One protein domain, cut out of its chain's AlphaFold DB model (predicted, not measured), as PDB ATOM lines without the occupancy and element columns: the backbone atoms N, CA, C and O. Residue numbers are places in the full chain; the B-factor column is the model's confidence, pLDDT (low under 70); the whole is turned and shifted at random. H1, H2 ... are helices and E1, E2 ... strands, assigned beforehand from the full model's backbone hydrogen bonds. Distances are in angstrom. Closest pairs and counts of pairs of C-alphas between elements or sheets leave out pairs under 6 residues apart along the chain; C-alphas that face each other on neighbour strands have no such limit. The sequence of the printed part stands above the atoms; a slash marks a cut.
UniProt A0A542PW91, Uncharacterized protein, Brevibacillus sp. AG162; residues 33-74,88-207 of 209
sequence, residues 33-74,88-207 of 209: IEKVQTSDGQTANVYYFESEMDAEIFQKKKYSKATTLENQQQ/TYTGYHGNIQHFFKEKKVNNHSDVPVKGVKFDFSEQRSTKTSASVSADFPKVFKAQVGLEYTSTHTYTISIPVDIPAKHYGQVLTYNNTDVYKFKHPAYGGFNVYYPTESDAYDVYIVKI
ATOM      1  N   ILE A  33      25.772 -59.478   2.553       95.50
ATOM      2  CA  ILE A  33      26.430 -58.706   1.500       95.50
ATOM      3  C   ILE A  33      27.901 -59.107   1.482       95.50
ATOM      4  O   ILE A  33      28.567 -59.040   2.513       95.50
ATOM      5  N   GLU A  34      28.400 -59.513   0.323       94.81
ATOM      6  CA  GLU A  34      29.819 -59.771   0.086       94.81
ATOM      7  C   GLU A  34      30.365 -58.856  -1.005       94.81
ATOM      8  O   GLU A  34      29.623 -58.145  -1.682       94.81
ATOM      9  N   LYS A  35      31.686 -58.872  -1.157       93.69
ATOM     10  CA  LYS A  35      32.399 -58.169  -2.214       93.69
ATOM     11  C   LYS A  35      33.253 -59.171  -2.967       93.69
ATOM     12  O   LYS A  35      33.991 -59.928  -2.340       93.69
ATOM     13  N   VAL A  36      33.171 -59.148  -4.289       92.81
ATOM     14  CA  VAL A  36      34.025 -59.949  -5.171       92.81
ATOM     15  C   VAL A  36      34.804 -59.022  -6.091       92.81
ATOM     16  O   VAL A  36      34.291 -57.983  -6.507       92.81
ATOM     17  N   GLN A  37      36.052 -59.380  -6.383       93.38
ATOM     18  CA  GLN A  37      36.828 -58.668  -7.391       93.38
ATOM     19  C   GLN A  37      36.433 -59.141  -8.784       93.38
ATOM     20  O   GLN A  37      36.290 -60.338  -9.037       93.38
ATOM     21  N   THR A  38      36.265 -58.181  -9.677       89.19
ATOM     22  CA  THR A  38      35.997 -58.403 -11.093       89.19
ATOM     23  C   THR A  38      37.316 -58.475 -11.867       89.19
ATOM     24  O   THR A  38      38.368 -58.073 -11.367       89.19
ATOM     25  N   SER A  39      37.304 -59.026 -13.085       89.38
ATOM     26  CA  SER A  39      38.535 -59.239 -13.869       89.38
ATOM     27  C   SER A  39      39.308 -57.966 -14.237       89.38
ATOM     28  O   SER A  39      40.483 -58.057 -14.574       89.38
ATOM     29  N   ASP A  40      38.665 -56.801 -14.196       83.94
ATOM     30  CA  ASP A  40      39.272 -55.482 -14.426       83.94
ATOM     31  C   ASP A  40      39.789 -54.815 -13.133       83.94
ATOM     32  O   ASP A  40      40.243 -53.674 -13.159       83.94
ATOM     33  N   GLY A  41      39.730 -55.514 -11.993       85.75
ATOM     34  CA  GLY A  41      40.185 -55.019 -10.693       85.75
ATOM     35  C   GLY A  41      39.148 -54.203  -9.914       85.75
ATOM     36  O   GLY A  41      39.431 -53.797  -8.784       85.75
ATOM     37  N   GLN A  42      37.948 -53.983 -10.462       86.69
ATOM     38  CA  GLN A  42      36.851 -53.357  -9.726       86.69
ATOM     39  C   GLN A  42      36.238 -54.314  -8.688       86.69
ATOM     40  O   GLN A  42      36.599 -55.486  -8.559       86.69
ATOM     41  N   THR A  43      35.328 -53.788  -7.868       89.69
ATOM     42  CA  THR A  43      34.622 -54.565  -6.843       89.69
ATOM     43  C   THR A  43      33.133 -54.610  -7.149       89.69
ATOM     44  O   THR A  43      32.489 -53.566  -7.219       89.69
ATOM     45  N   ALA A  44      32.581 -55.817  -7.255       90.69
ATOM     46  CA  ALA A  44      31.144 -56.049  -7.325       90.69
ATOM     47  C   ALA A  44      30.590 -56.377  -5.935       90.69
ATOM     48  O   ALA A  44      31.214 -57.128  -5.178       90.69
ATOM     49  N   ASN A  45      29.408 -55.857  -5.598       93.56
ATOM     50  CA  ASN A  45      28.704 -56.305  -4.395       93.56
ATOM     51  C   ASN A  45      27.877 -57.549  -4.718       93.56
ATOM     52  O   ASN A  45      27.245 -57.617  -5.767       93.56
ATOM     53  N   VAL A  46      27.830 -58.501  -3.793       95.62
ATOM     54  CA  VAL A  46      26.999 -59.702  -3.889       95.62
ATOM     55  C   VAL A  46      25.969 -59.668  -2.774       95.62
ATOM     56  O   VAL A  46      26.310 -59.771  -1.599       95.62
ATOM     57  N   TYR A  47      24.705 -59.507  -3.136       96.25
ATOM     58  CA  TYR A  47      23.576 -59.438  -2.221       96.25
ATOM     59  C   TYR A  47      22.847 -60.771  -2.184       96.25
ATOM     60  O   TYR A  47      22.441 -61.293  -3.222       96.25
ATOM     61  N   TYR A  48      22.630 -61.293  -0.985       96.19
ATOM     62  CA  TYR A  48      21.950 -62.564  -0.799       96.19
ATOM     63  C   TYR A  48      20.525 -62.359  -0.282       96.19
ATOM     64  O   TYR A  48      20.317 -61.630   0.691       96.19
ATOM     65  N   PHE A  49      19.554 -63.034  -0.895       95.88
ATOM     66  CA  PHE A  49      18.134 -62.940  -0.555       95.88
ATOM     67  C   PHE A  49      17.491 -64.318  -0.380       95.88
ATOM     68  O   PHE A  49      17.747 -65.250  -1.141       95.88
ATOM     69  N   GLU A  50      16.602 -64.432   0.606       93.56
ATOM     70  CA  GLU A  50      15.792 -65.639   0.841       93.56
ATOM     71  C   GLU A  50      14.558 -65.714  -0.076       93.56
ATOM     72  O   GLU A  50      13.862 -66.727  -0.101       93.56
ATOM     73  N   SER A  51      14.242 -64.636  -0.800       91.25
ATOM     74  CA  SER A  51      13.033 -64.523  -1.616       91.25
ATOM     75  C   SER A  51      13.275 -63.637  -2.833       91.25
ATOM     76  O   SER A  51      13.773 -62.519  -2.696       91.25
ATOM     77  N   GLU A  52      12.843 -64.102  -4.006       91.50
ATOM     78  CA  GLU A  52      12.843 -63.333  -5.262       91.50
ATOM     79  C   GLU A  52      12.074 -62.018  -5.126       91.50
ATOM     80  O   GLU A  52      12.582 -60.968  -5.502       91.50
ATOM     81  N   MET A  53      10.933 -62.034  -4.433       91.25
ATOM     82  CA  MET A  53      10.165 -60.818  -4.155       91.25
ATOM     83  C   MET A  53      10.971 -59.763  -3.375       91.25
ATOM     84  O   MET A  53      10.864 -58.572  -3.662       91.25
ATOM     85  N   ASP A  54      11.797 -60.176  -2.407       92.19
ATOM     86  CA  ASP A  54      12.595 -59.229  -1.619       92.19
ATOM     87  C   ASP A  54      13.752 -58.676  -2.461       92.19
ATOM     88  O   ASP A  54      14.046 -57.479  -2.402       92.19
ATOM     89  N   ALA A  55      14.365 -59.526  -3.291       92.56
ATOM     90  CA  ALA A  55      15.389 -59.114  -4.243       92.56
ATOM     91  C   ALA A  55      14.835 -58.094  -5.251       92.56
ATOM     92  O   ALA A  55      15.449 -57.048  -5.457       92.56
ATOM     93  N   GLU A  56      13.650 -58.333  -5.818       90.31
ATOM     94  CA  GLU A  56      12.999 -57.410  -6.753       90.31
ATOM     95  C   GLU A  56      12.649 -56.063  -6.115       90.31
ATOM     96  O   GLU A  56      12.881 -55.011  -6.714       90.31
ATOM     97  N   ILE A  57      12.091 -56.062  -4.897       90.69
ATOM     98  CA  ILE A  57      11.769 -54.820  -4.181       90.69
ATOM     99  C   ILE A  57      13.054 -54.034  -3.903       90.69
ATOM    100  O   ILE A  57      13.089 -52.815  -4.101       90.69
ATOM    101  N   PHE A  58      14.119 -54.718  -3.475       91.06
ATOM    102  CA  PHE A  58      15.415 -54.091  -3.247       91.06
ATOM    103  C   PHE A  58      15.991 -53.497  -4.536       91.06
ATOM    104  O   PHE A  58      16.397 -52.336  -4.529       91.06
ATOM    105  N   GLN A  59      15.982 -54.249  -5.643       88.88
ATOM    106  CA  GLN A  59      16.428 -53.778  -6.959       88.88
ATOM    107  C   GLN A  59      15.643 -52.536  -7.394       88.88
ATOM    108  O   GLN A  59      16.239 -51.493  -7.660       88.88
ATOM    109  N   LYS A  60      14.304 -52.596  -7.367       85.50
ATOM    110  CA  LYS A  60      13.432 -51.464  -7.722       85.50
ATOM    111  C   LYS A  60      13.734 -50.231  -6.879       85.50
ATOM    112  O   LYS A  60      13.830 -49.136  -7.420       85.50
ATOM    113  N   LYS A  61      13.930 -50.387  -5.565       85.88
ATOM    114  CA  LYS A  61      14.270 -49.269  -4.672       85.88
ATOM    115  C   LYS A  61      15.668 -48.715  -4.943       85.88
ATOM    116  O   LYS A  61      15.854 -47.501  -4.903       85.88
ATOM    117  N   LYS A  62      16.648 -49.586  -5.192       84.56
ATOM    118  CA  LYS A  62      18.036 -49.192  -5.453       84.56
ATOM    119  C   LYS A  62      18.164 -48.414  -6.763       84.56
ATOM    120  O   LYS A  62      18.919 -47.447  -6.824       84.56
ATOM    121  N   TYR A  63      17.385 -48.799  -7.770       78.75
ATOM    122  CA  TYR A  63      17.516 -48.313  -9.140       78.75
ATOM    123  C   TYR A  63      16.365 -47.434  -9.629       78.75
ATOM    124  O   TYR A  63      16.351 -47.043 -10.793       78.75
ATOM    125  N   SER A  64      15.426 -47.049  -8.760       72.56
ATOM    126  CA  SER A  64      14.219 -46.297  -9.142       72.56
ATOM    127  C   SER A  64      14.502 -45.000  -9.913       72.56
ATOM    128  O   SER A  64      13.673 -44.542 -10.696       72.56
ATOM    129  N   LYS A  65      15.670 -44.384  -9.688       63.25
ATOM    130  CA  LYS A  65      16.095 -43.161 -10.385       63.25
ATOM    131  C   LYS A  65      16.674 -43.429 -11.777       63.25
ATOM    132  O   LYS A  65      16.500 -42.592 -12.654       63.25
ATOM    133  N   ALA A  66      17.315 -44.578 -11.987       59.62
ATOM    134  CA  ALA A  66      17.947 -44.948 -13.254       59.62
ATOM    135  C   ALA A  66      16.901 -45.252 -14.342       59.62
ATOM    136  O   ALA A  66      16.958 -44.700 -15.436       59.62
ATOM    137  N   THR A  67      15.859 -46.022 -14.007       51.94
ATOM    138  CA  THR A  67      14.816 -46.459 -14.961       51.94
ATOM    139  C   THR A  67      13.958 -45.308 -15.507       51.94
ATOM    140  O   THR A  67      13.338 -45.424 -16.561       51.94
ATOM    141  N   THR A  68      13.907 -44.173 -14.803       48.72
ATOM    142  CA  THR A  68      13.138 -42.995 -15.244       48.72
ATOM    143  C   THR A  68      13.864 -42.222 -16.357       48.72
ATOM    144  O   THR A  68      13.214 -41.565 -17.167       48.72
ATOM    145  N   LEU A  69      15.198 -42.318 -16.424       48.22
ATOM    146  CA  LEU A  69      16.038 -41.589 -17.384       48.22
ATOM    147  C   LEU A  69      16.129 -42.296 -18.747       48.22
ATOM    148  O   LEU A  69      16.065 -41.615 -19.769       48.22
ATOM    149  N   GLU A  70      16.180 -43.634 -18.782       47.78
ATOM    150  CA  GLU A  70      16.203 -44.413 -20.039       47.78
ATOM    151  C   GLU A  70      14.966 -44.145 -20.916       47.78
ATOM    152  O   GLU A  70      15.084 -43.947 -22.126       47.78
ATOM    153  N   ASN A  71      13.781 -44.024 -20.307       39.47
ATOM    154  CA  ASN A  71      12.533 -43.758 -21.033       39.47
ATOM    155  C   ASN A  71      12.446 -42.335 -21.615       39.47
ATOM    156  O   ASN A  71      11.688 -42.100 -22.554       39.47
ATOM    157  N   GLN A  72      13.218 -41.375 -21.096       43.25
ATOM    158  CA  GLN A  72      13.274 -40.019 -21.657       43.25
ATOM    159  C   GLN A  72      14.231 -39.920 -22.853       43.25
ATOM    160  O   GLN A  72      14.105 -39.002 -23.659       43.25
ATOM    161  N   GLN A  73      15.164 -40.864 -23.002       47.44
ATOM    162  CA  GLN A  73      16.145 -40.863 -24.092       47.44
ATOM    163  C   GLN A  73      15.622 -41.444 -25.407       47.44
ATOM    164  O   GLN A  73      16.205 -41.163 -26.451       47.44
ATOM    165  N   GLN A  74      14.534 -42.220 -25.388       42.59
ATOM    166  CA  GLN A  74      13.917 -42.767 -26.605       42.59
ATOM    167  C   GLN A  74      13.042 -41.760 -27.374       42.59
ATOM    168  O   GLN A  74      12.612 -42.055 -28.485       42.59
ATOM    169  N   THR A  88      28.440 -24.479 -29.362       86.69
ATOM    170  CA  THR A  88      28.806 -23.888 -28.073       86.69
ATOM    171  C   THR A  88      28.562 -24.915 -26.984       86.69
ATOM    172  O   THR A  88      27.450 -25.435 -26.877       86.69
ATOM    173  N   TYR A  89      29.581 -25.213 -26.182       88.19
ATOM    174  CA  TYR A  89      29.413 -26.010 -24.973       88.19
ATOM    175  C   TYR A  89      28.653 -25.193 -23.924       88.19
ATOM    176  O   TYR A  89      28.995 -24.042 -23.663       88.19
ATOM    177  N   THR A  90      27.592 -25.762 -23.355       86.94
ATOM    178  CA  THR A  90      26.714 -25.064 -22.400       86.94
ATOM    179  C   THR A  90      26.769 -25.643 -20.991       86.94
ATOM    180  O   THR A  90      26.202 -25.048 -20.076       86.94
ATOM    181  N   GLY A  91      27.477 -26.757 -20.789       86.38
ATOM    182  CA  GLY A  91      27.800 -27.277 -19.464       86.38
ATOM    183  C   GLY A  91      27.625 -28.786 -19.318       86.38
ATOM    184  O   GLY A  91      27.085 -29.475 -20.185       86.38
ATOM    185  N   TYR A  92      28.102 -29.300 -18.190       86.75
ATOM    186  CA  TYR A  92      27.913 -30.681 -17.761       86.75
ATOM    187  C   TYR A  92      26.588 -30.800 -17.008       86.75
ATOM    188  O   TYR A  92      26.259 -29.953 -16.177       86.75
ATOM    189  N   HIS A  93      25.810 -31.834 -17.316       82.50
ATOM    190  CA  HIS A  93      24.479 -32.038 -16.747       82.50
ATOM    191  C   HIS A  93      24.406 -33.206 -15.757       82.50
ATOM    192  O   HIS A  93      23.316 -33.545 -15.302       82.50
ATOM    193  N   GLY A  94      25.550 -33.783 -15.390       81.69
ATOM    194  CA  GLY A  94      25.614 -34.947 -14.517       81.69
ATOM    195  C   GLY A  94      25.656 -36.258 -15.291       81.69
ATOM    196  O   GLY A  94      25.747 -36.288 -16.521       81.69
ATOM    197  N   ASN A  95      25.578 -37.342 -14.529       79.12
ATOM    198  CA  ASN A  95      25.558 -38.700 -15.029       79.12
ATOM    199  C   ASN A  95      24.144 -39.284 -15.000       79.12
ATOM    200  O   ASN A  95      23.350 -39.031 -14.092       79.12
ATOM    201  N   ILE A  96      23.856 -40.127 -15.981       76.62
ATOM    202  CA  ILE A  96      22.653 -40.952 -16.034       76.62
ATOM    203  C   ILE A  96      23.064 -42.419 -15.950       76.62
ATOM    204  O   ILE A  96      24.072 -42.822 -16.521       76.62
ATOM    205  N   GLN A  97      22.309 -43.211 -15.199       74.81
ATOM    206  CA  GLN A  97      22.580 -44.637 -15.046       74.81
ATOM    207  C   GLN A  97      21.835 -45.432 -16.111       74.81
ATOM    208  O   GLN A  97      20.652 -45.188 -16.333       74.81
ATOM    209  N   HIS A  98      22.520 -46.401 -16.708       67.56
ATOM    210  CA  HIS A  98      21.963 -47.330 -17.687       67.56
ATOM    211  C   HIS A  98      22.208 -48.766 -17.263       67.56
ATOM    212  O   HIS A  98      23.313 -49.067 -16.806       67.56
ATOM    213  N   PHE A  99      21.237 -49.653 -17.485       71.88
ATOM    214  CA  PHE A  99      21.436 -51.091 -17.296       71.88
ATOM    215  C   PHE A  99      21.854 -51.719 -18.606       71.88
ATOM    216  O   PHE A  99      21.108 -51.695 -19.582       71.88
ATOM    217  N   PHE A 100      23.058 -52.279 -18.643       65.88
ATOM    218  CA  PHE A 100      23.575 -52.756 -19.913       65.88
ATOM    219  C   PHE A 100      23.127 -54.180 -20.200       65.88
ATOM    220  O   PHE A 100      22.557 -54.449 -21.260       65.88
ATOM    221  N   LYS A 101      23.330 -55.081 -19.234       73.12
ATOM    222  CA  LYS A 101      22.899 -56.475 -19.328       73.12
ATOM    223  C   LYS A 101      22.587 -57.080 -17.974       73.12
ATOM    224  O   LYS A 101      23.274 -56.845 -16.976       73.12
ATOM    225  N   GLU A 102      21.592 -57.952 -18.022       81.06
ATOM    226  CA  GLU A 102      21.271 -58.922 -16.997       81.06
ATOM    227  C   GLU A 102      21.707 -60.311 -17.473       81.06
ATOM    228  O   GLU A 102      21.436 -60.707 -18.609       81.06
ATOM    229  N   LYS A 103      22.368 -61.076 -16.604       86.81
ATOM    230  CA  LYS A 103      22.636 -62.500 -16.847       86.81
ATOM    231  C   LYS A 103      22.264 -63.295 -15.605       86.81
ATOM    232  O   LYS A 103      22.726 -62.962 -14.516       86.81
ATOM    233  N   LYS A 104      21.458 -64.346 -15.778       90.50
ATOM    234  CA  LYS A 104      20.958 -65.218 -14.704       90.50
ATOM    235  C   LYS A 104      21.454 -66.652 -14.908       90.50
ATOM    236  O   LYS A 104      21.423 -67.170 -16.021       90.50
ATOM    237  N   VAL A 105      21.914 -67.285 -13.836       92.75
ATOM    238  CA  VAL A 105      22.334 -68.692 -13.790       92.75
ATOM    239  C   VAL A 105      21.611 -69.358 -12.628       92.75
ATOM    240  O   VAL A 105      21.721 -68.907 -11.491       92.75
ATOM    241  N   ASN A 106      20.884 -70.439 -12.902       93.62
ATOM    242  CA  ASN A 106      20.114 -71.159 -11.890       93.62
ATOM    243  C   ASN A 106      20.880 -72.388 -11.393       93.62
ATOM    244  O   ASN A 106      21.380 -73.178 -12.191       93.62
ATOM    245  N   ASN A 107      20.894 -72.596 -10.078       94.38
ATOM    246  CA  ASN A 107      21.333 -73.833  -9.450       94.38
ATOM    247  C   ASN A 107      20.146 -74.513  -8.749       94.38
ATOM    248  O   ASN A 107      19.845 -74.241  -7.589       94.38
ATOM    249  N   HIS A 108      19.488 -75.435  -9.452       92.62
ATOM    250  CA  HIS A 108      18.394 -76.245  -8.898       92.62
ATOM    251  C   HIS A 108      18.879 -77.464  -8.097       92.62
ATOM    252  O   HIS A 108      18.061 -78.209  -7.555       92.62
ATOM    253  N   SER A 109      20.190 -77.703  -8.025       91.94
ATOM    254  CA  SER A 109      20.743 -78.864  -7.330       91.94
ATOM    255  C   SER A 109      20.821 -78.652  -5.815       91.94
ATOM    256  O   SER A 109      20.680 -77.535  -5.312       91.94
ATOM    257  N   ASP A 110      21.039 -79.745  -5.086       94.25
ATOM    258  CA  ASP A 110      21.263 -79.757  -3.635       94.25
ATOM    259  C   ASP A 110      22.729 -79.475  -3.252       94.25
ATOM    260  O   ASP A 110      23.080 -79.487  -2.074       94.25
ATOM    261  N   VAL A 111      23.590 -79.178  -4.233       94.00
ATOM    262  CA  VAL A 111      25.008 -78.847  -4.034       94.00
ATOM    263  C   VAL A 111      25.334 -77.450  -4.576       94.00
ATOM    264  O   VAL A 111      24.691 -76.981  -5.514       94.00
ATOM    265  N   PRO A 112      26.314 -76.732  -4.001       94.12
ATOM    266  CA  PRO A 112      26.739 -75.440  -4.534       94.12
ATOM    267  C   PRO A 112      27.482 -75.596  -5.870       94.12
ATOM    268  O   PRO A 112      28.274 -76.524  -6.042       94.12
ATOM    269  N   VAL A 113      27.287 -74.644  -6.785       93.69
ATOM    270  CA  VAL A 113      28.080 -74.505  -8.015       93.69
ATOM    271  C   VAL A 113      29.156 -73.456  -7.766       93.69
ATOM    272  O   VAL A 113      28.844 -72.295  -7.503       93.69
ATOM    273  N   LYS A 114      30.421 -73.869  -7.834       92.69
ATOM    274  CA  LYS A 114      31.566 -72.987  -7.587       92.69
ATOM    275  C   LYS A 114      32.118 -72.390  -8.876       92.69
ATOM    276  O   LYS A 114      32.100 -73.044  -9.915       92.69
ATOM    277  N   GLY A 115      32.665 -71.181  -8.779       85.81
ATOM    278  CA  GLY A 115      33.414 -70.536  -9.855       85.81
ATOM    279  C   GLY A 115      32.569 -70.171 -11.075       85.81
ATOM    280  O   GLY A 115      33.084 -70.189 -12.193       85.81
ATOM    281  N   VAL A 116      31.285 -69.850 -10.885       90.94
ATOM    282  CA  VAL A 116      30.447 -69.346 -11.977       90.94
ATOM    283  C   VAL A 116      31.004 -68.006 -12.429       90.94
ATOM    284  O   VAL A 116      31.224 -67.112 -11.615       90.94
ATOM    285  N   LYS A 117      31.234 -67.868 -13.734       90.31
ATOM    286  CA  LYS A 117      31.721 -66.631 -14.340       90.31
ATOM    287  C   LYS A 117      30.610 -65.957 -15.123       90.31
ATOM    288  O   LYS A 117      30.085 -66.493 -16.104       90.31
ATOM    289  N   PHE A 118      30.252 -64.758 -14.687       89.12
ATOM    290  CA  PHE A 118      29.389 -63.882 -15.458       89.12
ATOM    291  C   PHE A 118      30.257 -63.019 -16.368       89.12
ATOM    292  O   PHE A 118      30.747 -61.971 -15.955       89.12
ATOM    293  N   ASP A 119      30.464 -63.509 -17.590       88.00
ATOM    294  CA  ASP A 119      31.203 -62.790 -18.625       88.00
ATOM    295  C   ASP A 119      30.286 -61.851 -19.416       88.00
ATOM    296  O   ASP A 119      29.226 -62.270 -19.903       88.00
ATOM    297  N   PHE A 120      30.735 -60.610 -19.586       81.38
ATOM    298  CA  PHE A 120      30.119 -59.585 -20.419       81.38
ATOM    299  C   PHE A 120      31.159 -59.047 -21.395       81.38
ATOM    300  O   PHE A 120      32.298 -58.787 -21.017       81.38
ATOM    301  N   SER A 121      30.751 -58.866 -22.648       80.62
ATOM    302  CA  SER A 121      31.512 -58.121 -23.646       80.62
ATOM    303  C   SER A 121      30.568 -57.159 -24.355       80.62
ATOM    304  O   SER A 121      29.485 -57.557 -24.813       80.62
ATOM    305  N   GLU A 122      30.920 -55.878 -24.352       74.38
ATOM    306  CA  GLU A 122      30.034 -54.799 -24.770       74.38
ATOM    307  C   GLU A 122      30.777 -53.702 -25.497       74.38
ATOM    308  O   GLU A 122      31.865 -53.305 -25.099       74.38
ATOM    309  N   GLN A 123      30.139 -53.187 -26.542       78.06
ATOM    310  CA  GLN A 123      30.605 -52.028 -27.280       78.06
ATOM    311  C   GLN A 123      29.677 -50.847 -27.011       78.06
ATOM    312  O   GLN A 123      28.459 -50.957 -27.160       78.06
ATOM    313  N   ARG A 124      30.256 -49.717 -26.607       77.88
ATOM    314  CA  ARG A 124      29.545 -48.465 -26.331       77.88
ATOM    315  C   ARG A 124      30.111 -47.352 -27.175       77.88
ATOM    316  O   ARG A 124      31.303 -47.314 -27.430       77.88
ATOM    317  N   SER A 125      29.275 -46.413 -27.567       81.38
ATOM    318  CA  SER A 125      29.689 -45.294 -28.406       81.38
ATOM    319  C   SER A 125      29.235 -44.006 -27.759       81.38
ATOM    320  O   SER A 125      28.148 -43.964 -27.178       81.38
ATOM    321  N   THR A 126      30.026 -42.951 -27.916       86.81
ATOM    322  CA  THR A 126      29.536 -41.598 -27.666       86.81
ATOM    323  C   THR A 126      28.418 -41.300 -28.663       86.81
ATOM    324  O   THR A 126      28.580 -41.511 -29.868       86.81
ATOM    325  N   LYS A 127      27.265 -40.848 -28.168       88.00
ATOM    326  CA  LYS A 127      26.082 -40.552 -28.992       88.00
ATOM    327  C   LYS A 127      25.599 -39.134 -28.746       88.00
ATOM    328  O   LYS A 127      25.707 -38.621 -27.640       88.00
ATOM    329  N   THR A 128      25.004 -38.519 -29.756       86.94
ATOM    330  CA  THR A 128      24.338 -37.221 -29.635       86.94
ATOM    331  C   THR A 128      22.827 -37.383 -29.741       86.94
ATOM    332  O   THR A 128      22.344 -38.249 -30.464       86.94
ATOM    333  N   SER A 129      22.062 -36.536 -29.048       84.44
ATOM    334  CA  SER A 129      20.593 -36.500 -29.178       84.44
ATOM    335  C   SER A 129      20.110 -35.849 -30.484       84.44
ATOM    336  O   SER A 129      18.911 -35.726 -30.701       84.44
ATOM    337  N   ALA A 130      21.030 -35.372 -31.321       80.38
ATOM    338  CA  ALA A 130      20.768 -34.768 -32.620       80.38
ATOM    339  C   ALA A 130      21.899 -35.124 -33.590       80.38
ATOM    340  O   ALA A 130      23.029 -35.373 -33.162       80.38
ATOM    341  N   SER A 131      21.620 -35.115 -34.893       82.31
ATOM    342  CA  SER A 131      22.656 -35.278 -35.915       82.31
ATOM    343  C   SER A 131      23.638 -34.109 -35.869       82.31
ATOM    344  O   SER A 131      23.235 -32.947 -35.897       82.31
ATOM    345  N   VAL A 132      24.930 -34.423 -35.815       81.88
ATOM    346  CA  VAL A 132      26.020 -33.441 -35.799       81.88
ATOM    347  C   VAL A 132      26.927 -33.630 -37.011       81.88
ATOM    348  O   VAL A 132      27.032 -34.716 -37.578       81.88
ATOM    349  N   SER A 133      27.593 -32.557 -37.424       83.50
ATOM    350  CA  SER A 133      28.558 -32.581 -38.526       83.50
ATOM    351  C   SER A 133      29.812 -33.390 -38.179       83.50
ATOM    352  O   SER A 133      30.195 -33.482 -37.013       83.50
ATOM    353  N   ALA A 134      30.536 -33.852 -39.203       85.06
ATOM    354  CA  ALA A 134      31.781 -34.613 -39.053       85.06
ATOM    355  C   ALA A 134      32.895 -33.888 -38.264       85.06
ATOM    356  O   ALA A 134      33.775 -34.542 -37.713       85.06
ATOM    357  N   ASP A 135      32.855 -32.554 -38.165       86.31
ATOM    358  CA  ASP A 135      33.819 -31.778 -37.370       86.31
ATOM    359  C   ASP A 135      33.474 -31.670 -35.877       86.31
ATOM    360  O   ASP A 135      34.314 -31.234 -35.086       86.31
ATOM    361  N   PHE A 136      32.271 -32.080 -35.455       88.19
ATOM    362  CA  PHE A 136      31.858 -31.989 -34.052       88.19
ATOM    363  C   PHE A 136      32.800 -32.718 -33.076       88.19
ATOM    364  O   PHE A 136      33.136 -32.111 -32.061       88.19
ATOM    365  N   PRO A 137      33.311 -33.933 -33.367       91.19
ATOM    366  CA  PRO A 137      34.326 -34.597 -32.545       91.19
ATOM    367  C   PRO A 137      35.504 -33.704 -32.129       91.19
ATOM    368  O   PRO A 137      35.928 -33.739 -30.974       91.19
ATOM    369  N   LYS A 138      36.002 -32.851 -33.036       89.00
ATOM    370  CA  LYS A 138      37.105 -31.921 -32.738       89.00
ATOM    371  C   LYS A 138      36.666 -30.836 -31.760       89.00
ATOM    372  O   LYS A 138      37.422 -30.482 -30.860       89.00
ATOM    373  N   VAL A 139      35.449 -30.318 -31.924       89.56
ATOM    374  CA  VAL A 139      34.886 -29.309 -31.018       89.56
ATOM    375  C   VAL A 139      34.620 -29.905 -29.640       89.56
ATOM    376  O   VAL A 139      34.966 -29.282 -28.642       89.56
ATOM    377  N   PHE A 140      34.068 -31.119 -29.582       91.25
ATOM    378  CA  PHE A 140      33.859 -31.841 -28.331       91.25
ATOM    379  C   PHE A 140      35.179 -32.006 -27.573       91.25
ATOM    380  O   PHE A 140      35.280 -31.564 -26.432       91.25
ATOM    381  N   LYS A 141      36.224 -32.509 -28.242       91.12
ATOM    382  CA  LYS A 141      37.562 -32.627 -27.654       91.12
ATOM    383  C   LYS A 141      38.124 -31.284 -27.189       91.12
ATOM    384  O   LYS A 141      38.659 -31.200 -26.090       91.12
ATOM    385  N   ALA A 142      37.991 -30.224 -27.986       88.38
ATOM    386  CA  ALA A 142      38.513 -28.905 -27.631       88.38
ATOM    387  C   ALA A 142      37.794 -28.265 -26.428       88.38
ATOM    388  O   ALA A 142      38.421 -27.532 -25.670       88.38
ATOM    389  N   GLN A 143      36.490 -28.513 -26.264       89.50
ATOM    390  CA  GLN A 143      35.670 -27.894 -25.213       89.50
ATOM    391  C   GLN A 143      35.599 -28.730 -23.930       89.50
ATOM    392  O   GLN A 143      35.529 -28.171 -22.841       89.50
ATOM    393  N   VAL A 144      35.595 -30.059 -24.055       89.75
ATOM    394  CA  VAL A 144      35.385 -31.000 -22.941       89.75
ATOM    395  C   VAL A 144      36.681 -31.715 -22.548       89.75
ATOM    396  O   VAL A 144      36.797 -32.207 -21.433       89.75
ATOM    397  N   GLY A 145      37.680 -31.761 -23.434       87.69
ATOM    398  CA  GLY A 145      38.945 -32.463 -23.193       87.69
ATOM    399  C   GLY A 145      38.864 -33.984 -23.347       87.69
ATOM    400  O   GLY A 145      39.855 -34.666 -23.103       87.69
ATOM    401  N   LEU A 146      37.711 -34.519 -23.763       88.81
ATOM    402  CA  LEU A 146      37.471 -35.950 -23.950       88.81
ATOM    403  C   LEU A 146      37.447 -36.313 -25.437       88.81
ATOM    404  O   LEU A 146      36.920 -35.568 -26.267       88.81
ATOM    405  N   GLU A 147      38.000 -37.474 -25.779       88.56
ATOM    406  CA  GLU A 147      37.918 -38.003 -27.142       88.56
ATOM    407  C   GLU A 147      36.480 -38.386 -27.470       88.56
ATOM    408  O   GLU A 147      35.835 -39.089 -26.700       88.56
ATOM    409  N   TYR A 148      35.972 -37.962 -28.627       85.31
ATOM    410  CA  TYR A 148      34.672 -38.423 -29.105       85.31
ATOM    411  C   TYR A 148      34.828 -39.843 -29.660       85.31
ATOM    412  O   TYR A 148      35.181 -40.048 -30.822       85.31
ATOM    413  N   THR A 149      34.607 -40.833 -28.804       76.31
ATOM    414  CA  THR A 149      34.898 -42.227 -29.134       76.31
ATOM    415  C   THR A 149      33.699 -42.898 -29.791       76.31
ATOM    416  O   THR A 149      32.596 -42.935 -29.233       76.31
ATOM    417  N   SER A 150      33.923 -43.482 -30.966       67.56
ATOM    418  CA  SER A 150      32.928 -44.278 -31.687       67.56
ATOM    419  C   SER A 150      32.738 -45.675 -31.098       67.56
ATOM    420  O   SER A 150      31.650 -46.221 -31.242       67.56
ATOM    421  N   THR A 151      33.732 -46.232 -30.398       72.69
ATOM    422  CA  THR A 151      33.631 -47.551 -29.757       72.69
ATOM    423  C   THR A 151      34.530 -47.663 -28.522       72.69
ATOM    424  O   THR A 151      35.749 -47.628 -28.633       72.69
ATOM    425  N   HIS A 152      33.933 -47.886 -27.358       69.81
ATOM    426  CA  HIS A 152      34.562 -48.408 -26.152       69.81
ATOM    427  C   HIS A 152      34.167 -49.875 -26.024       69.81
ATOM    428  O   HIS A 152      32.974 -50.174 -26.004       69.81
ATOM    429  N   THR A 153      35.142 -50.781 -25.960       75.12
ATOM    430  CA  THR A 153      34.866 -52.203 -25.721       75.12
ATOM    431  C   THR A 153      35.185 -52.546 -24.276       75.12
ATOM    432  O   THR A 153      36.330 -52.412 -23.856       75.12
ATOM    433  N   TYR A 154      34.191 -53.030 -23.543       73.25
ATOM    434  CA  TYR A 154      34.320 -53.477 -22.162       73.25
ATOM    435  C   TYR A 154      34.184 -54.987 -22.130       73.25
ATOM    436  O   TYR A 154      33.194 -55.523 -22.622       73.25
ATOM    437  N   THR A 155      35.182 -55.675 -21.580       81.19
ATOM    438  CA  THR A 155      35.080 -57.106 -21.288       81.19
ATOM    439  C   THR A 155      35.328 -57.323 -19.810       81.19
ATOM    440  O   THR A 155      36.385 -56.962 -19.301       81.19
ATOM    441  N   ILE A 156      34.348 -57.912 -19.133       85.44
ATOM    442  CA  ILE A 156      34.387 -58.132 -17.694       85.44
ATOM    443  C   ILE A 156      33.918 -59.542 -17.358       85.44
ATOM    444  O   ILE A 156      32.964 -60.047 -17.944       85.44
ATOM    445  N   SER A 157      34.593 -60.166 -16.399       89.06
ATOM    446  CA  SER A 157      34.206 -61.434 -15.793       89.06
ATOM    447  C   SER A 157      34.012 -61.239 -14.295       89.06
ATOM    448  O   SER A 157      34.877 -60.674 -13.617       89.06
ATOM    449  N   ILE A 158      32.876 -61.706 -13.777       90.69
ATOM    450  CA  ILE A 158      32.529 -61.612 -12.355       90.69
ATOM    451  C   ILE A 158      32.414 -63.037 -11.797       90.69
ATOM    452  O   ILE A 158      31.461 -63.745 -12.148       90.69
ATOM    453  N   PRO A 159      33.383 -63.491 -10.978       93.00
ATOM    454  CA  PRO A 159      33.375 -64.826 -10.393       93.00
ATOM    455  C   PRO A 159      32.492 -64.873  -9.144       93.00
ATOM    456  O   PRO A 159      32.654 -64.069  -8.226       93.00
ATOM    457  N   VAL A 160      31.566 -65.831  -9.095       93.75
ATOM    458  CA  VAL A 160      30.632 -66.000  -7.975       93.75
ATOM    459  C   VAL A 160      30.344 -67.481  -7.741       93.75
ATOM    460  O   VAL A 160      30.189 -68.257  -8.683       93.75
ATOM    461  N   ASP A 161      30.219 -67.871  -6.476       94.31
ATOM    462  CA  ASP A 161      29.699 -69.182  -6.095       94.31
ATOM    463  C   ASP A 161      28.179 -69.100  -5.903       94.31
ATOM    464  O   ASP A 161      27.679 -68.229  -5.187       94.31
ATOM    465  N   ILE A 162      27.436 -70.020  -6.518       95.31
ATOM    466  CA  ILE A 162      25.974 -70.088  -6.406       95.31
ATOM    467  C   ILE A 162      25.607 -71.226  -5.443       95.31
ATOM    468  O   ILE A 162      25.820 -72.399  -5.776       95.31
ATOM    469  N   PRO A 163      25.040 -70.929  -4.259       96.00
ATOM    470  CA  PRO A 163      24.614 -71.953  -3.309       96.00
ATOM    471  C   PRO A 163      23.567 -72.910  -3.896       96.00
ATOM    472  O   PRO A 163      22.915 -72.613  -4.897       96.00
ATOM    473  N   ALA A 164      23.393 -74.067  -3.253       94.75
ATOM    474  CA  ALA A 164      22.335 -75.020  -3.590       94.75
ATOM    475  C   ALA A 164      20.957 -74.346  -3.554       94.75
ATOM    476  O   ALA A 164      20.687 -73.565  -2.641       94.75
ATOM    477  N   LYS A 165      20.078 -74.654  -4.513       95.19
ATOM    478  CA  LYS A 165      18.722 -74.074  -4.625       95.19
ATOM    479  C   LYS A 165      18.697 -72.541  -4.706       95.19
ATOM    480  O   LYS A 165      17.779 -71.911  -4.187       95.19
ATOM    481  N   HIS A 166      19.699 -71.928  -5.330       96.31
ATOM    482  CA  HIS A 166      19.733 -70.484  -5.578       96.31
ATOM    483  C   HIS A 166      19.947 -70.191  -7.063       96.31
ATOM    484  O   HIS A 166      20.488 -71.011  -7.799       96.31
ATOM    485  N   TYR A 167      19.561 -69.001  -7.508       95.62
ATOM    486  CA  TYR A 167      20.062 -68.425  -8.746       95.62
ATOM    487  C   TYR A 167      21.033 -67.289  -8.443       95.62
ATOM    488  O   TYR A 167      20.905 -66.607  -7.427       95.62
ATOM    489  N   GLY A 168      21.992 -67.085  -9.338       94.38
ATOM    490  CA  GLY A 168      22.811 -65.885  -9.397       94.38
ATOM    491  C   GLY A 168      22.377 -65.018 -10.568       94.38
ATOM    492  O   GLY A 168      22.218 -65.525 -11.676       94.38
ATOM    493  N   GLN A 169      22.175 -63.729 -10.335       94.06
ATOM    494  CA  GLN A 169      21.821 -62.736 -11.343       94.06
ATOM    495  C   GLN A 169      22.795 -61.571 -11.222       94.06
ATOM    496  O   GLN A 169      22.958 -61.024 -10.139       94.06
ATOM    497  N   VAL A 170      23.443 -61.180 -12.312       90.25
ATOM    498  CA  VAL A 170      24.267 -59.970 -12.333       90.25
ATOM    499  C   VAL A 170      23.502 -58.863 -13.026       90.25
ATOM    500  O   VAL A 170      23.032 -59.057 -14.147       90.25
ATOM    501  N   LEU A 171      23.432 -57.712 -12.363       87.12
ATOM    502  CA  LEU A 171      23.043 -56.442 -12.949       87.12
ATOM    503  C   LEU A 171      24.288 -55.575 -13.102       87.12
ATOM    504  O   LEU A 171      25.030 -55.327 -12.149       87.12
ATOM    505  N   THR A 172      24.503 -55.123 -14.329       80.19
ATOM    506  CA  THR A 172      25.556 -54.173 -14.675       80.19
ATOM    507  C   THR A 172      24.919 -52.811 -14.873       80.19
ATOM    508  O   THR A 172      23.880 -52.707 -15.535       80.19
ATOM    509  N   TYR A 173      25.511 -51.768 -14.294       78.12
ATOM    510  CA  TYR A 173      25.085 -50.407 -14.576       78.12
ATOM    511  C   TYR A 173      26.269 -49.497 -14.870       78.12
ATOM    512  O   TYR A 173      27.243 -49.433 -14.117       78.12
ATOM    513  N   ASN A 174      26.160 -48.782 -15.984       74.12
ATOM    514  CA  ASN A 174      27.111 -47.758 -16.384       74.12
ATOM    515  C   ASN A 174      26.552 -46.377 -16.060       74.12
ATOM    516  O   ASN A 174      25.342 -46.155 -16.122       74.12
ATOM    517  N   ASN A 175      27.447 -45.444 -15.759       75.12
ATOM    518  CA  ASN A 175      27.129 -44.027 -15.745       75.12
ATOM    519  C   ASN A 175      27.484 -43.419 -17.106       75.12
ATOM    520  O   ASN A 175      28.647 -43.396 -17.486       75.12
ATOM    521  N   THR A 176      26.516 -42.885 -17.827       81.62
ATOM    522  CA  THR A 176      26.781 -42.059 -19.003       81.62
ATOM    523  C   THR A 176      26.844 -40.608 -18.558       81.62
ATOM    524  O   THR A 176      25.891 -40.093 -17.974       81.62
ATOM    525  N   ASP A 177      27.944 -39.930 -18.849       87.19
ATOM    526  CA  ASP A 177      28.061 -38.493 -18.650       87.19
ATOM    527  C   ASP A 177      27.276 -37.735 -19.716       87.19
ATOM    528  O   ASP A 177      27.326 -38.055 -20.908       87.19
ATOM    529  N   VAL A 178      26.551 -36.702 -19.290       88.81
ATOM    530  CA  VAL A 178      25.741 -35.875 -20.183       88.81
ATOM    531  C   VAL A 178      26.356 -34.490 -20.313       88.81
ATOM    532  O   VAL A 178      26.367 -33.697 -19.370       88.81
ATOM    533  N   TYR A 179      26.810 -34.164 -21.519       90.06
ATOM    534  CA  TYR A 179      27.318 -32.840 -21.872       90.06
ATOM    535  C   TYR A 179      26.308 -32.110 -22.745       90.06
ATOM    536  O   TYR A 179      25.779 -32.674 -23.699       90.06
ATOM    537  N   LYS A 180      26.044 -30.843 -22.442       91.25
ATOM    538  CA  LYS A 180      25.105 -30.023 -23.204       91.25
ATOM    539  C   LYS A 180      25.844 -29.133 -24.180       91.25
ATOM    540  O   LYS A 180      26.836 -28.485 -23.844       91.25
ATOM    541  N   PHE A 181      25.322 -29.089 -25.394       90.38
ATOM    542  CA  PHE A 181      25.786 -28.220 -26.455       90.38
ATOM    543  C   PHE A 181      24.610 -27.466 -27.052       90.38
ATOM    544  O   PHE A 181      23.449 -27.844 -26.905       90.38
ATOM    545  N   LYS A 182      24.915 -26.372 -27.735       88.06
ATOM    546  CA  LYS A 182      23.961 -25.615 -28.530       88.06
ATOM    547  C   LYS A 182      24.531 -25.394 -29.917       88.06
ATOM    548  O   LYS A 182      25.711 -25.082 -30.058       88.06
ATOM    549  N   HIS A 183      23.672 -25.502 -30.920       83.69
ATOM    550  CA  HIS A 183      23.960 -25.077 -32.277       83.69
ATOM    551  C   HIS A 183      22.999 -23.948 -32.695       83.69
ATOM    552  O   HIS A 183      21.811 -24.016 -32.363       83.69
ATOM    553  N   PRO A 184      23.457 -22.920 -33.435       76.69
ATOM    554  CA  PRO A 184      22.618 -21.790 -33.832       76.69
ATOM    555  C   PRO A 184      21.358 -22.184 -34.614       76.69
ATOM    556  O   PRO A 184      20.312 -21.580 -34.414       76.69
ATOM    557  N   ALA A 185      21.446 -23.204 -35.475       72.44
ATOM    558  CA  ALA A 185      20.362 -23.574 -36.390       72.44
ATOM    559  C   ALA A 185      19.293 -24.512 -35.796       72.44
ATOM    560  O   ALA A 185      18.153 -24.484 -36.245       72.44
ATOM    561  N   TYR A 186      19.637 -25.353 -34.816       73.56
ATOM    562  CA  TYR A 186      18.727 -26.392 -34.299       73.56
ATOM    563  C   TYR A 186      18.639 -26.444 -32.768       73.56
ATOM    564  O   TYR A 186      17.932 -27.282 -32.219       73.56
ATOM    565  N   GLY A 187      19.278 -25.507 -32.062       81.56
ATOM    566  CA  GLY A 187      19.104 -25.347 -30.621       81.56
ATOM    567  C   GLY A 187      19.992 -26.262 -29.779       81.56
ATOM    568  O   GLY A 187      21.117 -26.588 -30.163       81.56
ATOM    569  N   GLY A 188      19.530 -26.567 -28.565       84.75
ATOM    570  CA  GLY A 188      20.279 -27.348 -27.580       84.75
ATOM    571  C   GLY A 188      20.208 -28.851 -27.847       84.75
ATOM    572  O   GLY A 188      19.145 -29.361 -28.186       84.75
ATOM    573  N   PHE A 189      21.317 -29.557 -27.652       86.50
ATOM    574  CA  PHE A 189      21.388 -31.015 -27.733       86.50
ATOM    575  C   PHE A 189      22.346 -31.581 -26.680       86.50
ATOM    576  O   PHE A 189      23.183 -30.865 -26.122       86.50
ATOM    577  N   ASN A 190      22.219 -32.880 -26.418       90.19
ATOM    578  CA  ASN A 190      23.040 -33.603 -25.456       90.19
ATOM    579  C   ASN A 190      24.067 -34.482 -26.179       90.19
ATOM    580  O   ASN A 190      23.770 -35.070 -27.221       90.19
ATOM    581  N   VAL A 191      25.246 -34.616 -25.582       89.62
ATOM    582  CA  VAL A 191      26.235 -35.654 -25.870       89.62
ATOM    583  C   VAL A 191      26.226 -36.624 -24.696       89.62
ATOM    584  O   VAL A 191      26.423 -36.215 -23.552       89.62
ATOM    585  N   TYR A 192      25.989 -37.891 -24.995       88.44
ATOM    586  CA  TYR A 192      25.987 -39.020 -24.079       88.44
ATOM    587  C   TYR A 192      27.336 -39.723 -24.189       88.44
ATOM    588  O   TYR A 192      27.609 -40.389 -25.192       88.44
ATOM    589  N   TYR A 193      28.179 -39.530 -23.182       87.94
ATOM    590  CA  TYR A 193      29.531 -40.063 -23.124       87.94
ATOM    591  C   TYR A 193      29.587 -41.255 -22.156       87.94
ATOM    592  O   TYR A 193      29.397 -41.054 -20.955       87.94
ATOM    593  N   PRO A 194      29.801 -42.495 -22.630       83.62
ATOM    594  CA  PRO A 194      29.917 -43.651 -21.744       83.62
ATOM    595  C   PRO A 194      31.131 -43.484 -20.828       83.62
ATOM    596  O   PRO A 194      32.234 -43.270 -21.325       83.62
ATOM    597  N   THR A 195      30.960 -43.610 -19.511       76.69
ATOM    598  CA  THR A 195      32.128 -43.655 -18.616       76.69
ATOM    599  C   THR A 195      32.801 -45.022 -18.686       76.69
ATOM    600  O   THR A 195      32.165 -46.024 -19.018       76.69
ATOM    601  N   GLU A 196      34.088 -45.067 -18.344       66.50
ATOM    602  CA  GLU A 196      34.851 -46.317 -18.247       66.50
ATOM    603  C   GLU A 196      34.563 -47.093 -16.950       66.50
ATOM    604  O   GLU A 196      34.953 -48.252 -16.824       66.50
ATOM    605  N   SER A 197      33.870 -46.478 -15.983       63.25
ATOM    606  CA  SER A 197      33.553 -47.092 -14.692       63.25
ATOM    607  C   SER A 197      32.169 -47.738 -14.711       63.25
ATOM    608  O   SER A 197      31.148 -47.083 -14.466       63.25
ATOM    609  N   ASP A 198      32.144 -49.037 -14.973       72.62
ATOM    610  CA  ASP A 198      30.969 -49.861 -14.717       72.62
ATOM    611  C   ASP A 198      30.905 -50.280 -13.260       72.62
ATOM    612  O   ASP A 198      31.907 -50.659 -12.663       72.62
ATOM    613  N   ALA A 199      29.701 -50.260 -12.703       79.25
ATOM    614  CA  ALA A 199      29.439 -50.865 -11.418       79.25
ATOM    615  C   ALA A 199      28.616 -52.139 -11.594       79.25
ATOM    616  O   ALA A 199      27.804 -52.293 -12.513       79.25
ATOM    617  N   TYR A 200      28.857 -53.069 -10.678       86.50
ATOM    618  CA  TYR A 200      28.370 -54.431 -10.773       86.50
ATOM    619  C   TYR A 200      27.713 -54.828  -9.461       86.50
ATOM    620  O   TYR A 200      28.326 -54.758  -8.391       86.50
ATOM    621  N   ASP A 201      26.475 -55.289  -9.554       91.56
ATOM    622  CA  ASP A 201      25.746 -55.835  -8.426       91.56
ATOM    623  C   ASP A 201      25.249 -57.237  -8.780       91.56
ATOM    624  O   ASP A 201      24.576 -57.463  -9.787       91.56
ATOM    625  N   VAL A 202      25.591 -58.196  -7.931       93.56
ATOM    626  CA  VAL A 202      25.194 -59.594  -8.052       93.56
ATOM    627  C   VAL A 202      24.110 -59.891  -7.027       93.56
ATOM    628  O   VAL A 202      24.213 -59.507  -5.866       93.56
ATOM    629  N   TYR A 203      23.090 -60.624  -7.439       95.44
ATOM    630  CA  TYR A 203      21.980 -61.078  -6.620       95.44
ATOM    631  C   TYR A 203      22.022 -62.596  -6.554       95.44
ATOM    632  O   TYR A 203      21.846 -63.269  -7.567       95.44
ATOM    633  N   ILE A 204      22.258 -63.132  -5.361       96.69
ATOM    634  CA  ILE A 204      22.122 -64.554  -5.064       96.69
ATOM    635  C   ILE A 204      20.791 -64.755  -4.356       96.69
ATOM    636  O   ILE A 204      20.585 -64.263  -3.248       96.69
ATOM    637  N   VAL A 205      19.871 -65.469  -4.989       96.44
ATOM    638  CA  VAL A 205      18.486 -65.536  -4.527       96.44
ATOM    639  C   VAL A 205      18.030 -66.975  -4.448       96.44
ATOM    640  O   VAL A 205      18.204 -67.749  -5.388       96.44
ATOM    641  N   LYS A 206      17.430 -67.332  -3.319       95.12
ATOM    642  CA  LYS A 206      16.870 -68.661  -3.107       95.12
ATOM    643  C   LYS A 206      15.693 -68.916  -4.047       95.12
ATOM    644  O   LYS A 206      14.746 -68.133  -4.105       95.12
ATOM    645  N   ILE A 207      15.753 -70.036  -4.755       90.25
ATOM    646  CA  ILE A 207      14.676 -70.529  -5.609       90.25
ATOM    647  C   ILE A 207      13.622 -71.140  -4.682       90.25
ATOM    648  O   ILE A 207      13.942 -71.984  -3.843       90.25
TER     649      ILE A 207
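AT A GLANCE: This is residues 33 to 74 and 88 to 207 of the 209 residues of an uncharacterized protein of Brevibacillus sp. AG162 (UniProt A0A542PW91). A long, twisted sheet makes the length of a rod: its strands E3, E6 and E7 run nearly from end to end, and the short hairpin E1 and E2 lies beside E7 in one half. In that half the sheet lies between the two-stranded sheet E4 E5, which covers part of it as a partial sandwich, and H1; H3 crosses the strands near the other end and H2 lies beside E3. The 162 printed residues hold three named helices and seven named strands, in the order E1 E2 H1 H2 E3 E4 H3 E5 E6 E7; the class is mixed. The large sheet is mixed, in order E1, E2, E7, E6, E3, and E4 and E5 are antiparallel. The whole is loose, with a radius of gyration of the C-alphas of 19.1 A and spans of 65 by 28 by 21 A.

HOW THE PARTS SIT: E1, residues 33 to 37, and E2, residues 43 to 49, form an antiparallel hairpin, with N 34 and O 46 2.9 A apart. E2 is parallel to E7, residues 187 to 206, with N 47 and O 202 2.8 A apart. H1, residues 52 to 63, is on the sheet at a height of 8.5 A, over E7 and along the strands, at 24 degrees to E7 on the local plane; Glu 52 and Val 205 have their closest C-alphas, 6.1 A apart. H2, residues 66 to 73, stands at the sheet's level, its C-alpha of Ala 66 5.0 A from that of Gln 97 in E3, residues 88 to 107. E3 is antiparallel to E6, residues 166 to 183, with N 96 and O 176 2.8 A apart. E4, residues 113 to 124, and E5, residues 152 to 162, are antiparallel, with N 120 and O 156 2.8 A apart. Their sheet and the large one form a sandwich, two sheets face to face, with best planes 16 degrees apart. H3, residues 136 to 144, is over E6 at a height of 8.6 A, across the strands at 86 degrees on the local plane. H1 and H3 are on the same face of the large sheet, as two layers, helices on one face of a sheet. E6 and E7 form an antiparallel hairpin, with N 179 and O 191 2.9 A apart. Every O i to N i+4 pair is within hydrogen-bond range in H1 and H3; in H2 1 of 4 is, beside 3 of 5 O i to N i+3 pairs.

IN THESE COORDINATES: E1 begins at C-alpha 33, (26.430, -58.706, 1.500). From first to last C-alpha H1 measures 16.2 A, E3 53.8 A, E4 31.9 A, E5 30.6 A, E6 52.8 A and E7 51.4 A. E3 bends by 65 degrees at residue 91 and E7 by 66 degrees at residue 196. E7 ends at C-alpha 206, (16.870, -68.661, -3.107).

THE WHOLE: The C-alphas farthest apart, of Asp 110 and Pro 184, are 65.4 A apart. Residues 75 to 87 are not printed, and C-alphas 74 and 88 are 24.1 A apart across the cut. The link from E4 to H3 is long, and its residues 127 to 128 pair antiparallel with residues 191 to 192 of E7. The mean pLDDT of the printed part is 84.1; residues 65 to 74, 98, 100, 150, 152 and 196 to 197 are under 70.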